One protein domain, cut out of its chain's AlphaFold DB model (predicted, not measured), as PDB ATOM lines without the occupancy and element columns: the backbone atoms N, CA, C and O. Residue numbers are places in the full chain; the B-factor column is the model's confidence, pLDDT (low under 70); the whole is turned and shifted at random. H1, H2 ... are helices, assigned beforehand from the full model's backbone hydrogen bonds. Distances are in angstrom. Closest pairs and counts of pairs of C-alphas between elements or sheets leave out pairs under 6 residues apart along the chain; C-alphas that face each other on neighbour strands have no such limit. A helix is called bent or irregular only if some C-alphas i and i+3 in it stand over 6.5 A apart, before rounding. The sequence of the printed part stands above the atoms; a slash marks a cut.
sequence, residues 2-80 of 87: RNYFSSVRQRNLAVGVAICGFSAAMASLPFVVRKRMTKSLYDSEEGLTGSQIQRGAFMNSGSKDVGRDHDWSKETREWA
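What this domain is: This is residues 2 to 80 of the 87 residues of an uncharacterized protein of Ectocarpus sp. CCAP 1310/34 (UniProt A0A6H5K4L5). One long helix, H1, sticks out as a free arm and makes most of the length; beyond it the chain winds loosely through loops, with a short helix, H2, apart from H1. The 79 printed residues, with two named helices, H1 then H2, and no named strand, are all helix by class and extended, with a radius of gyration of the C-alphas of 23.2 A and spans of 75 by 30 by 21 A.

How they stand to each other: Start at H1, residues 2 to 36, which has a kink of 33 degrees near residue 30 and is irregular, but only just: C-alphas 27 and 30 are 7.0 A apart. A long link, residues 37 to 49, leads to H2, residues 50 to 59; H1 and H2 are apart. In H1 you will find 29 of 31 O i to N i+4 pairs within hydrogen-bond range, in H2 5 of 6. Residues 72 to 73 pair antiparallel with residues 78 to 79.

Where its parts are: Find C-alpha 2 at (16.017, 2.286, -15.559); from there H1 runs 51.0 A to C-alpha 36. H2 runs 14.3 A to C-alpha 59 at (-32.027, -19.474, -4.244).

The domain as a whole: The C-alphas farthest apart, of Arg 2 and Ala 80, are 75.1 A apart. The printed part has no cut. Look for pLDDT under 70 at residues 2 to 6, 37 to 70, 74 and 79.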
ATOM      1  N   ARG A   2      16.422   2.163 -16.991       60.44
ATOM      2  CA  ARG A   2      16.017   2.286 -15.559       60.44
ATOM      3  C   ARG A   2      14.622   2.896 -15.317       60.44
ATOM      4  O   ARG A   2      13.905   2.417 -14.447       60.44
ATOM      5  N   ASN A   3      14.212   3.879 -16.119       63.59
ATOM      6  CA  ASN A   3      12.924   4.576 -15.949       63.59
ATOM      7  C   ASN A   3      11.701   3.734 -16.361       63.59
ATOM      8  O   ASN A   3      10.581   4.010 -15.941       63.59
ATOM      9  N   TYR A   4      11.904   2.698 -17.179       65.62
ATOM     10  CA  TYR A   4      10.818   1.823 -17.618       65.62
ATOM     11  C   TYR A   4      10.388   0.881 -16.485       65.62
ATOM     12  O   TYR A   4       9.206   0.762 -16.172       65.62
ATOM     13  N   PHE A   5      11.362   0.290 -15.788       64.38
ATOM     14  CA  PHE A   5      11.108  -0.613 -14.664       64.38
ATOM     15  C   PHE A   5      10.504   0.092 -13.441       64.38
ATOM     16  O   PHE A   5       9.684  -0.503 -12.740       64.38
ATOM     17  N   SER A   6      10.855   1.360 -13.189       65.31
ATOM     18  CA  SER A   6      10.239   2.149 -12.112       65.31
ATOM     19  C   SER A   6       8.780   2.509 -12.419       65.31
ATOM     20  O   SER A   6       7.928   2.365 -11.545       65.31
ATOM     21  N   SER A   7       8.478   2.884 -13.666       76.94
ATOM     22  CA  SER A   7       7.116   3.157 -14.151       76.94
ATOM     23  C   SER A   7       6.193   1.941 -14.002       76.94
ATOM     24  O   SER A   7       5.095   2.055 -13.456       76.94
ATOM     25  N   VAL A   8       6.657   0.751 -14.403       84.62
ATOM     26  CA  VAL A   8       5.877  -0.492 -14.271       84.62
ATOM     27  C   VAL A   8       5.648  -0.853 -12.801       84.62
ATOM     28  O   VAL A   8       4.530  -1.197 -12.424       84.62
ATOM     29  N   ARG A   9       6.663  -0.710 -11.937       84.12
ATOM     30  CA  ARG A   9       6.505  -0.937 -10.490       84.12
ATOM     31  C   ARG A   9       5.485   0.006  -9.855       84.12
ATOM     32  O   ARG A   9       4.660  -0.458  -9.078       84.12
ATOM     33  N   GLN A  10       5.517   1.297 -10.187       86.81
ATOM     34  CA  GLN A  10       4.552   2.257  -9.646       86.81
ATOM     35  C   GLN A  10       3.126   1.978 -10.125       86.81
ATOM     36  O   GLN A  10       2.196   2.034  -9.324       86.81
ATOM     37  N   ARG A  11       2.950   1.595 -11.396       88.25
ATOM     38  CA  ARG A  11       1.647   1.167 -11.925       88.25
ATOM     39  C   ARG A  11       1.125  -0.079 -11.215       88.25
ATOM     40  O   ARG A  11      -0.015  -0.080 -10.766       88.25
ATOM     41  N   ASN A  12       1.959  -1.103 -11.051       93.50
ATOM     42  CA  ASN A  12       1.560  -2.338 -10.374       93.50
ATOM     43  C   ASN A  12       1.222  -2.099  -8.899       93.50
ATOM     44  O   ASN A  12       0.281  -2.695  -8.386       93.50
ATOM     45  N   LEU A  13       1.949  -1.201  -8.229       94.69
ATOM     46  CA  LEU A  13       1.663  -0.826  -6.848       94.69
ATOM     47  C   LEU A  13       0.329  -0.077  -6.736       94.69
ATOM     48  O   LEU A  13      -0.477  -0.405  -5.871       94.69
ATOM     49  N   ALA A  14       0.051   0.860  -7.647       94.56
ATOM     50  CA  ALA A  14      -1.235   1.552  -7.702       94.56
ATOM     51  C   ALA A  14      -2.403   0.581  -7.952       94.56
ATOM     52  O   ALA A  14      -3.418   0.640  -7.259       94.56
ATOM     53  N   VAL A  15      -2.239  -0.356  -8.892       95.81
ATOM     54  CA  VAL A  15      -3.237  -1.400  -9.176       95.81
ATOM     55  C   VAL A  15      -3.438  -2.313  -7.963       95.81
ATOM     56  O   VAL A  15      -4.576  -2.591  -7.594       95.81
ATOM     57  N   GLY A  16      -2.358  -2.732  -7.302       96.38
ATOM     58  CA  GLY A  16      -2.429  -3.562  -6.099       96.38
ATOM     59  C   GLY A  16      -3.182  -2.876  -4.958       96.38
ATOM     60  O   GLY A  16      -4.074  -3.474  -4.361       96.38
ATOM     61  N   VAL A  17      -2.892  -1.596  -4.702       96.94
ATOM     62  CA  VAL A  17      -3.614  -0.794  -3.701       96.94
ATOM     63  C   VAL A  17      -5.098  -0.680  -4.054       96.94
ATOM     64  O   VAL A  17      -5.943  -0.854  -3.177       96.94
ATOM     65  N   ALA A  18      -5.429  -0.451  -5.327       96.56
ATOM     66  CA  ALA A  18      -6.815  -0.353  -5.774       96.56
ATOM     67  C   ALA A  18      -7.590  -1.665  -5.563       96.56
ATOM     68  O   ALA A  18      -8.701  -1.640  -5.034       96.56
ATOM     69  N   ILE A  19      -6.996  -2.811  -5.912       97.75
ATOM     70  CA  ILE A  19      -7.626  -4.127  -5.731       97.75
ATOM     71  C   ILE A  19      -7.828  -4.434  -4.246       97.75
ATOM     72  O   ILE A  19      -8.919  -4.851  -3.849       97.75
ATOM     73  N   CYS A  20      -6.812  -4.200  -3.412       97.19
ATOM     74  CA  CYS A  20      -6.914  -4.420  -1.970       97.19
ATOM     75  C   CYS A  20      -7.978  -3.514  -1.337       97.19
ATOM     76  O   CYS A  20      -8.810  -3.991  -0.565       97.19
ATOM     77  N   GLY A  21      -7.998  -2.229  -1.702       96.94
ATOM     78  CA  GLY A  21      -8.990  -1.272  -1.216       96.94
ATOM     79  C   GLY A  21     -10.413  -1.643  -1.634       96.94
ATOM     80  O   GLY A  21     -11.316  -1.666  -0.798       96.94
ATOM     81  N   PHE A  22     -10.611  -2.007  -2.903       96.62
ATOM     82  CA  PHE A  22     -11.908  -2.458  -3.403       96.62
ATOM     83  C   PHE A  22     -12.382  -3.732  -2.695       96.62
ATOM     84  O   PHE A  22     -13.526  -3.807  -2.246       96.62
ATOM     85  N   SER A  23     -11.490  -4.708  -2.525       96.56
ATOM     86  CA  SER A  23     -11.809  -5.971  -1.852       96.56
ATOM     87  C   SER A  23     -12.192  -5.744  -0.389       96.56
ATOM     88  O   SER A  23     -13.193  -6.288   0.073       96.56
ATOM     89  N   ALA A  24     -11.457  -4.890   0.329       95.31
ATOM     90  CA  ALA A  24     -11.781  -4.527   1.708       95.31
ATOM     91  C   ALA A  24     -13.130  -3.796   1.809       95.31
ATOM     92  O   ALA A  24     -13.934  -4.093   2.695       95.31
ATOM     93  N   ALA A  25     -13.420  -2.889   0.871       93.50
ATOM     94  CA  ALA A  25     -14.705  -2.201   0.811       93.50
ATOM     95  C   ALA A  25     -15.862  -3.195   0.615       93.50
ATOM     96  O   ALA A  25     -16.828  -3.172   1.382       93.50
ATOM     97  N   MET A  26     -15.738  -4.119  -0.342       95.06
ATOM     98  CA  MET A  26     -16.756  -5.141  -0.608       95.06
ATOM     99  C   MET A  26     -16.902  -6.145   0.540       95.06
ATOM    100  O   MET A  26     -18.017  -6.538   0.873       95.06
ATOM    101  N   ALA A  27     -15.809  -6.511   1.212       93.12
ATOM    102  CA  ALA A  27     -15.864  -7.366   2.395       93.12
ATOM    103  C   ALA A  27     -16.565  -6.682   3.585       93.12
ATOM    104  O   ALA A  27     -17.210  -7.347   4.393       93.12
ATOM    105  N   SER A  28     -16.479  -5.350   3.692       91.12
ATOM    106  CA  SER A  28     -17.140  -4.587   4.761       91.12
ATOM    107  C   SER A  28     -18.633  -4.320   4.513       91.12
ATOM    108  O   SER A  28     -19.381  -4.050   5.458       91.12
ATOM    109  N   LEU A  29     -19.092  -4.433   3.263       88.75
ATOM    110  CA  LEU A  29     -20.470  -4.142   2.844       88.75
ATOM    111  C   LEU A  29     -21.537  -4.889   3.670       88.75
ATOM    112  O   LEU A  29     -22.443  -4.225   4.178       88.75
ATOM    113  N   PRO A  30     -21.437  -6.217   3.899       84.00
ATOM    114  CA  PRO A  30     -22.420  -6.955   4.695       84.00
ATOM    115  C   PRO A  30     -22.549  -6.433   6.129       84.00
ATOM    116  O   PRO A  30     -23.647  -6.391   6.679       84.00
ATOM    117  N   PHE A  31     -21.449  -5.978   6.734       85.12
ATOM    118  CA  PHE A  31     -21.458  -5.435   8.094       85.12
ATOM    119  C   PHE A  31     -22.159  -4.081   8.163       85.12
ATOM    120  O   PHE A  31     -22.915  -3.825   9.101       85.12
ATOM    121  N   VAL A  32     -21.939  -3.221   7.165       84.94
ATOM    122  CA  VAL A  32     -22.628  -1.929   7.060       84.94
ATOM    123  C   VAL A  32     -24.122  -2.140   6.827       84.94
ATOM    124  O   VAL A  32     -24.938  -1.506   7.494       84.94
ATOM    125  N   VAL A  33     -24.484  -3.062   5.932       84.94
ATOM    126  CA  VAL A  33     -25.883  -3.416   5.658       84.94
ATOM    127  C   VAL A  33     -26.551  -3.976   6.914       84.94
ATOM    128  O   VAL A  33     -27.604  -3.480   7.303       84.94
ATOM    129  N   ARG A  34     -25.908  -4.916   7.617       77.19
ATOM    130  CA  ARG A  34     -26.415  -5.470   8.880       77.19
ATOM    131  C   ARG A  34     -26.620  -4.395   9.946       77.19
ATOM    132  O   ARG A  34     -27.636  -4.417  10.623       77.19
ATOM    133  N   LYS A  35     -25.693  -3.441  10.095       78.50
ATOM    134  CA  LYS A  35     -25.850  -2.328  11.052       78.50
ATOM    135  C   LYS A  35     -27.032  -1.412  10.721       78.50
ATOM    136  O   LYS A  35     -27.569  -0.786  11.626       78.50
ATOM    137  N   ARG A  36     -27.414  -1.307   9.445       76.75
ATOM    138  CA  ARG A  36     -28.563  -0.510   8.987       76.75
ATOM    139  C   ARG A  36     -29.882  -1.286   8.996       76.75
ATOM    140  O   ARG A  36     -30.933  -0.667   8.875       76.75
ATOM    141  N   MET A  37     -29.848  -2.612   9.127       68.88
ATOM    142  CA  MET A  37     -31.050  -3.426   9.288       68.88
ATOM    143  C   MET A  37     -31.564  -3.292  10.725       68.88
ATOM    144  O   MET A  37     -31.023  -3.884  11.653       68.88
ATOM    145  N   THR A  38     -32.619  -2.496  10.903       60.69
ATOM    146  CA  THR A  38     -33.269  -2.249  12.204       60.69
ATOM    147  C   THR A  38     -34.098  -3.444  12.696       60.69
ATOM    148  O   THR A  38     -34.410  -3.526  13.879       60.69
ATOM    149  N   LYS A  39     -34.458  -4.382  11.806       57.81
ATOM    150  CA  LYS A  39     -35.242  -5.580  12.135       57.81
ATOM    151  C   LYS A  39     -34.360  -6.827  12.182       57.81
ATOM    152  O   LYS A  39     -33.563  -7.074  11.278       57.81
ATOM    153  N   SER A  40     -34.544  -7.628  13.229       56.00
ATOM    154  CA  SER A  40     -33.992  -8.978  13.324       56.00
ATOM    155  C   SER A  40     -34.629  -9.869  12.256       56.00
ATOM    156  O   SER A  40     -35.852  -9.937  12.169       56.00
ATOM    157  N   LEU A  41     -33.813 -10.592  11.480       58.38
ATOM    158  CA  LEU A  41     -34.289 -11.604  10.521       58.38
ATOM    159  C   LEU A  41     -35.036 -12.769  11.205       58.38
ATOM    160  O   LEU A  41     -35.723 -13.526  10.534       58.38
ATOM    161  N   TYR A  42     -34.912 -12.910  12.530       53.81
ATOM    162  CA  TYR A  42     -35.661 -13.892  13.325       53.81
ATOM    163  C   TYR A  42     -37.069 -13.416  13.721       53.81
ATOM    164  O   TYR A  42     -37.916 -14.241  14.056       53.81
ATOM    165  N   ASP A  43     -37.325 -12.104  13.682       50.66
ATOM    166  CA  ASP A  43     -38.625 -11.490  14.003       50.66
ATOM    167  C   ASP A  43     -39.281 -10.834  12.778       50.66
ATOM    168  O   ASP A  43     -40.261 -10.100  12.903       50.66
ATOM    169  N   SER A  44     -38.762 -11.075  11.570       56.06
ATOM    170  CA  SER A  44     -39.425 -10.629  10.348       56.06
ATOM    171  C   SER A  44     -40.665 -11.491  10.094       56.06
ATOM    172  O   SER A  44     -40.596 -12.505   9.407       56.06
ATOM    173  N   GLU A  45     -41.798 -11.079  10.662       53.31
ATOM    174  CA  GLU A  45     -43.137 -11.616  10.358       53.31
ATOM    175  C   GLU A  45     -43.700 -11.075   9.029       53.31
ATOM    176  O   GLU A  45     -44.774 -11.473   8.585       53.31
ATOM    177  N   GLU A  46     -42.981 -10.162   8.369       57.22
ATOM    178  CA  GLU A  46     -43.357  -9.657   7.051       57.22
ATOM    179  C   GLU A  46     -43.123 -10.740   5.992       57.22
ATOM    180  O   GLU A  46     -41.998 -11.194   5.774       57.22
ATOM    181  N   GLY A  47     -44.205 -11.150   5.323       56.22
ATOM    182  CA  GLY A  47     -44.130 -12.041   4.170       56.22
ATOM    183  C   GLY A  47     -43.220 -11.457   3.086       56.22
ATOM    184  O   GLY A  47     -43.187 -10.243   2.870       56.22
ATOM    185  N   LEU A  48     -42.468 -12.323   2.400       57.44
ATOM    186  CA  LEU A  48     -41.589 -11.897   1.313       57.44
ATOM    187  C   LEU A  48     -42.403 -11.142   0.252       57.44
ATOM    188  O   LEU A  48     -43.456 -11.602  -0.188       57.44
ATOM    189  N   THR A  49     -41.898  -9.996  -0.205       60.66
ATOM    190  CA  THR A  49     -42.507  -9.282  -1.337       60.66
ATOM    191  C   THR A  49     -42.448 -10.152  -2.601       60.66
ATOM    192  O   THR A  49     -41.541 -10.969  -2.753       60.66
ATOM    193  N   GLY A  50     -43.389 -10.001  -3.543       58.59
ATOM    194  CA  GLY A  50     -43.492 -10.888  -4.720       58.59
ATOM    195  C   GLY A  50     -42.196 -11.035  -5.539       58.59
ATOM    196  O   GLY A  50     -41.883 -12.118  -6.030       58.59
ATOM    197  N   SER A  51     -41.375  -9.981  -5.606       59.84
ATOM    198  CA  SER A  51     -40.052 -10.016  -6.249       59.84
ATOM    199  C   SER A  51     -39.001 -10.807  -5.452       59.84
ATOM    200  O   SER A  51     -38.097 -11.410  -6.037       59.84
ATOM    201  N   GLN A  52     -39.121 -10.848  -4.122       60.03
ATOM    202  CA  GLN A  52     -38.301 -11.674  -3.235       60.03
ATOM    203  C   GLN A  52     -38.745 -13.142  -3.245       60.03
ATOM    204  O   GLN A  52     -37.881 -14.004  -3.139       60.03
ATOM    205  N   ILE A  53     -40.036 -13.444  -3.452       57.03
ATOM    206  CA  ILE A  53     -40.530 -14.822  -3.647       57.03
ATOM    207  C   ILE A  53     -39.901 -15.437  -4.898       57.03
ATOM    208  O   ILE A  53     -39.397 -16.555  -4.854       57.03
ATOM    209  N   GLN A  54     -39.860 -14.686  -6.002       58.50
ATOM    210  CA  GLN A  54     -39.293 -15.183  -7.252       58.50
ATOM    211  C   GLN A  54     -37.793 -15.471  -7.117       58.50
ATOM    212  O   GLN A  54     -37.332 -16.516  -7.552       58.50
ATOM    213  N   ARG A  55     -37.021 -14.603  -6.450       57.03
ATOM    214  CA  ARG A  55     -35.588 -14.852  -6.196       57.03
ATOM    215  C   ARG A  55     -35.353 -15.918  -5.121       57.03
ATOM    216  O   ARG A  55     -34.402 -16.686  -5.224       57.03
ATOM    217  N   GLY A  56     -36.226 -15.977  -4.117       53.06
ATOM    218  CA  GLY A  56     -36.191 -16.934  -3.017       53.06
ATOM    219  C   GLY A  56     -36.480 -18.362  -3.468       53.06
ATOM    220  O   GLY A  56     -35.774 -19.265  -3.048       53.06
ATOM    221  N   ALA A  57     -37.424 -18.577  -4.388       52.47
ATOM    222  CA  ALA A  57     -37.718 -19.905  -4.934       52.47
ATOM    223  C   ALA A  57     -36.530 -20.510  -5.706       52.47
ATOM    224  O   ALA A  57     -36.303 -21.714  -5.640       52.47
ATOM    225  N   PHE A  58     -35.740 -19.678  -6.397       51.28
ATOM    226  CA  PHE A  58     -34.544 -20.131  -7.119       51.28
ATOM    227  C   PHE A  58     -33.291 -20.227  -6.235       51.28
ATOM    228  O   PHE A  58     -32.454 -21.088  -6.487       51.28
ATOM    229  N   MET A  59     -33.151 -19.392  -5.196       53.47
ATOM    230  CA  MET A  59     -32.027 -19.474  -4.244       53.47
ATOM    231  C   MET A  59     -32.271 -20.418  -3.057       53.47
ATOM    232  O   MET A  59     -31.334 -20.716  -2.324       53.47
ATOM    233  N   ASN A  60     -33.505 -20.881  -2.855       49.62
ATOM    234  CA  ASN A  60     -33.907 -21.711  -1.721       49.62
ATOM    235  C   ASN A  60     -34.723 -22.941  -2.160       49.62
ATOM    236  O   ASN A  60     -35.616 -23.404  -1.458       49.62
ATOM    237  N   SER A  61     -34.416 -23.498  -3.335       52.03
ATOM    238  CA  SER A  61     -35.052 -24.727  -3.834       52.03
ATOM    239  C   SER A  61     -34.670 -25.990  -3.044       52.03
ATOM    240  O   SER A  61     -35.190 -27.066  -3.335       52.03
ATOM    241  N   GLY A  62     -33.782 -25.874  -2.047       51.88
ATOM    242  CA  GLY A  62     -33.286 -26.993  -1.243       51.88
ATOM    243  C   GLY A  62     -33.628 -26.970   0.250       51.88
ATOM    244  O   GLY A  62     -33.546 -28.024   0.871       51.88
ATOM    245  N   SER A  63     -34.023 -25.839   0.851       54.34
ATOM    246  CA  SER A  63     -34.376 -25.795   2.278       54.34
ATOM    247  C   SER A  63     -35.782 -25.246   2.463       54.34
ATOM    248  O   SER A  63     -36.055 -24.048   2.442       54.34
ATOM    249  N   LYS A  64     -36.699 -26.182   2.674       54.34
ATOM    250  CA  LYS A  64     -38.103 -25.942   3.008       54.34
ATOM    251  C   LYS A  64     -38.298 -25.527   4.481       54.34
ATOM    252  O   LYS A  64     -39.419 -25.599   4.968       54.34
ATOM    253  N   ASP A  65     -37.236 -25.080   5.161       55.38
ATOM    254  CA  ASP A  65     -37.189 -24.908   6.624       55.38
ATOM    255  C   ASP A  65     -37.198 -23.440   7.080       55.38
ATOM    256  O   ASP A  65     -36.966 -23.140   8.249       55.38
ATOM    257  N   VAL A  66     -37.463 -22.486   6.183       55.69
ATOM    258  CA  VAL A  66     -37.592 -21.074   6.571       55.69
ATOM    259  C   VAL A  66     -39.052 -20.780   6.918       55.69
ATOM    260  O   VAL A  66     -39.829 -20.292   6.101       55.69
ATOM    261  N   GLY A  67     -39.419 -21.114   8.153       59.56
ATOM    262  CA  GLY A  67     -40.689 -20.784   8.795       59.56
ATOM    263  C   GLY A  67     -40.528 -20.807  10.315       59.56
ATOM    264  O   GLY A  67     -39.589 -21.411  10.829       59.56
ATOM    265  N   ARG A  68     -41.412 -20.120  11.051       57.50
ATOM    266  CA  ARG A  68     -41.431 -20.193  12.521       57.50
ATOM    267  C   ARG A  68     -41.658 -21.651  12.917       57.50
ATOM    268  O   ARG A  68     -42.696 -22.204  12.575       57.50
ATOM    269  N   ASP A  69     -40.702 -22.257  13.614       66.69
ATOM    270  CA  ASP A  69     -40.873 -23.603  14.153       66.69
ATOM    271  C   ASP A  69     -42.014 -23.575  15.181       66.69
ATOM    272  O   ASP A  69     -41.969 -22.817  16.154       66.69
ATOM    273  N   HIS A  70     -43.070 -24.348  14.921       68.94
ATOM    274  CA  HIS A  70     -44.232 -24.441  15.803       68.94
ATOM    275  C   HIS A  70     -43.859 -25.031  17.168       68.94
ATOM    276  O   HIS A  70     -44.516 -24.720  18.160       68.94
ATOM    277  N   ASP A  71     -42.789 -25.826  17.223       73.06
ATOM    278  CA  ASP A  71     -42.314 -26.472  18.439       73.06
ATOM    279  C   ASP A  71     -41.312 -25.593  19.213       73.06
ATOM    280  O   ASP A  71     -40.865 -25.970  20.296       73.06
ATOM    281  N   TRP A  72     -40.953 -24.410  18.697       73.56
ATOM    282  CA  TRP A  72     -40.033 -23.480  19.356       73.56
ATOM    283  C   TRP A  72     -40.768 -22.439  20.212       73.56
ATOM    284  O   TRP A  72     -41.466 -21.553  19.704       73.56
ATOM    285  N   SER A  73     -40.547 -22.485  21.528       75.88
ATOM    286  CA  SER A  73     -41.073 -21.494  22.471       75.88
ATOM    287  C   SER A  73     -40.133 -20.292  22.598       75.88
ATOM    288  O   SER A  73     -39.001 -20.407  23.072       75.88
ATOM    289  N   LYS A  74     -40.612 -19.098  22.218       68.88
ATOM    290  CA  LYS A  74     -39.841 -17.840  22.333       68.88
ATOM    291  C   LYS A  74     -39.638 -17.386  23.788       68.88
ATOM    292  O   LYS A  74     -38.669 -16.684  24.064       68.88
ATOM    293  N   GLU A  75     -40.533 -17.775  24.692       73.62
ATOM    294  CA  GLU A  75     -40.526 -17.357  26.101       73.62
ATOM    295  C   GLU A  75     -39.569 -18.208  26.938       73.62
ATOM    296  O   GLU A  75     -38.748 -17.675  27.682       73.62
ATOM    297  N   THR A  76     -39.607 -19.529  26.748       77.12
ATOM    298  CA  THR A  76     -38.750 -20.471  27.482       77.12
ATOM    299  C   THR A  76     -37.433 -20.767  26.765       77.12
ATOM    300  O   THR A  76     -36.513 -21.286  27.386       77.12
ATOM    301  N   ARG A  77     -37.297 -20.386  25.483       74.88
ATOM    302  CA  ARG A  77     -36.152 -20.726  24.607       74.88
ATOM    303  C   ARG A  77     -35.900 -22.229  24.516       74.88
ATOM    304  O   ARG A  77     -34.760 -22.674  24.382       74.88
ATOM    305  N   GLU A  78     -36.974 -22.998  24.583       74.31
ATOM    306  CA  GLU A  78     -36.942 -24.449  24.519       74.31
ATOM    307  C   GLU A  78     -37.674 -24.943  23.276       74.31
ATOM    308  O   GLU A  78     -38.656 -24.350  22.817       74.31
ATOM    309  N   TRP A  79     -37.171 -26.051  22.742       69.12
ATOM    310  CA  TRP A  79     -37.762 -26.768  21.624       69.12
ATOM    311  C   TRP A  79     -38.535 -27.982  22.148       69.12
ATOM    312  O   TRP A  79     -37.961 -28.838  22.822       69.12
ATOM    313  N   ALA A  80     -39.830 -28.061  21.847       71.06
ATOM    314  CA  ALA A  80     -40.760 -29.052  22.390       71.06
ATOM    315  C   ALA A  80     -41.038 -30.244  21.452       71.06
ATOM    316  O   ALA A  80     -41.889 -31.084  21.757       71.06
TER     317      ALA A  80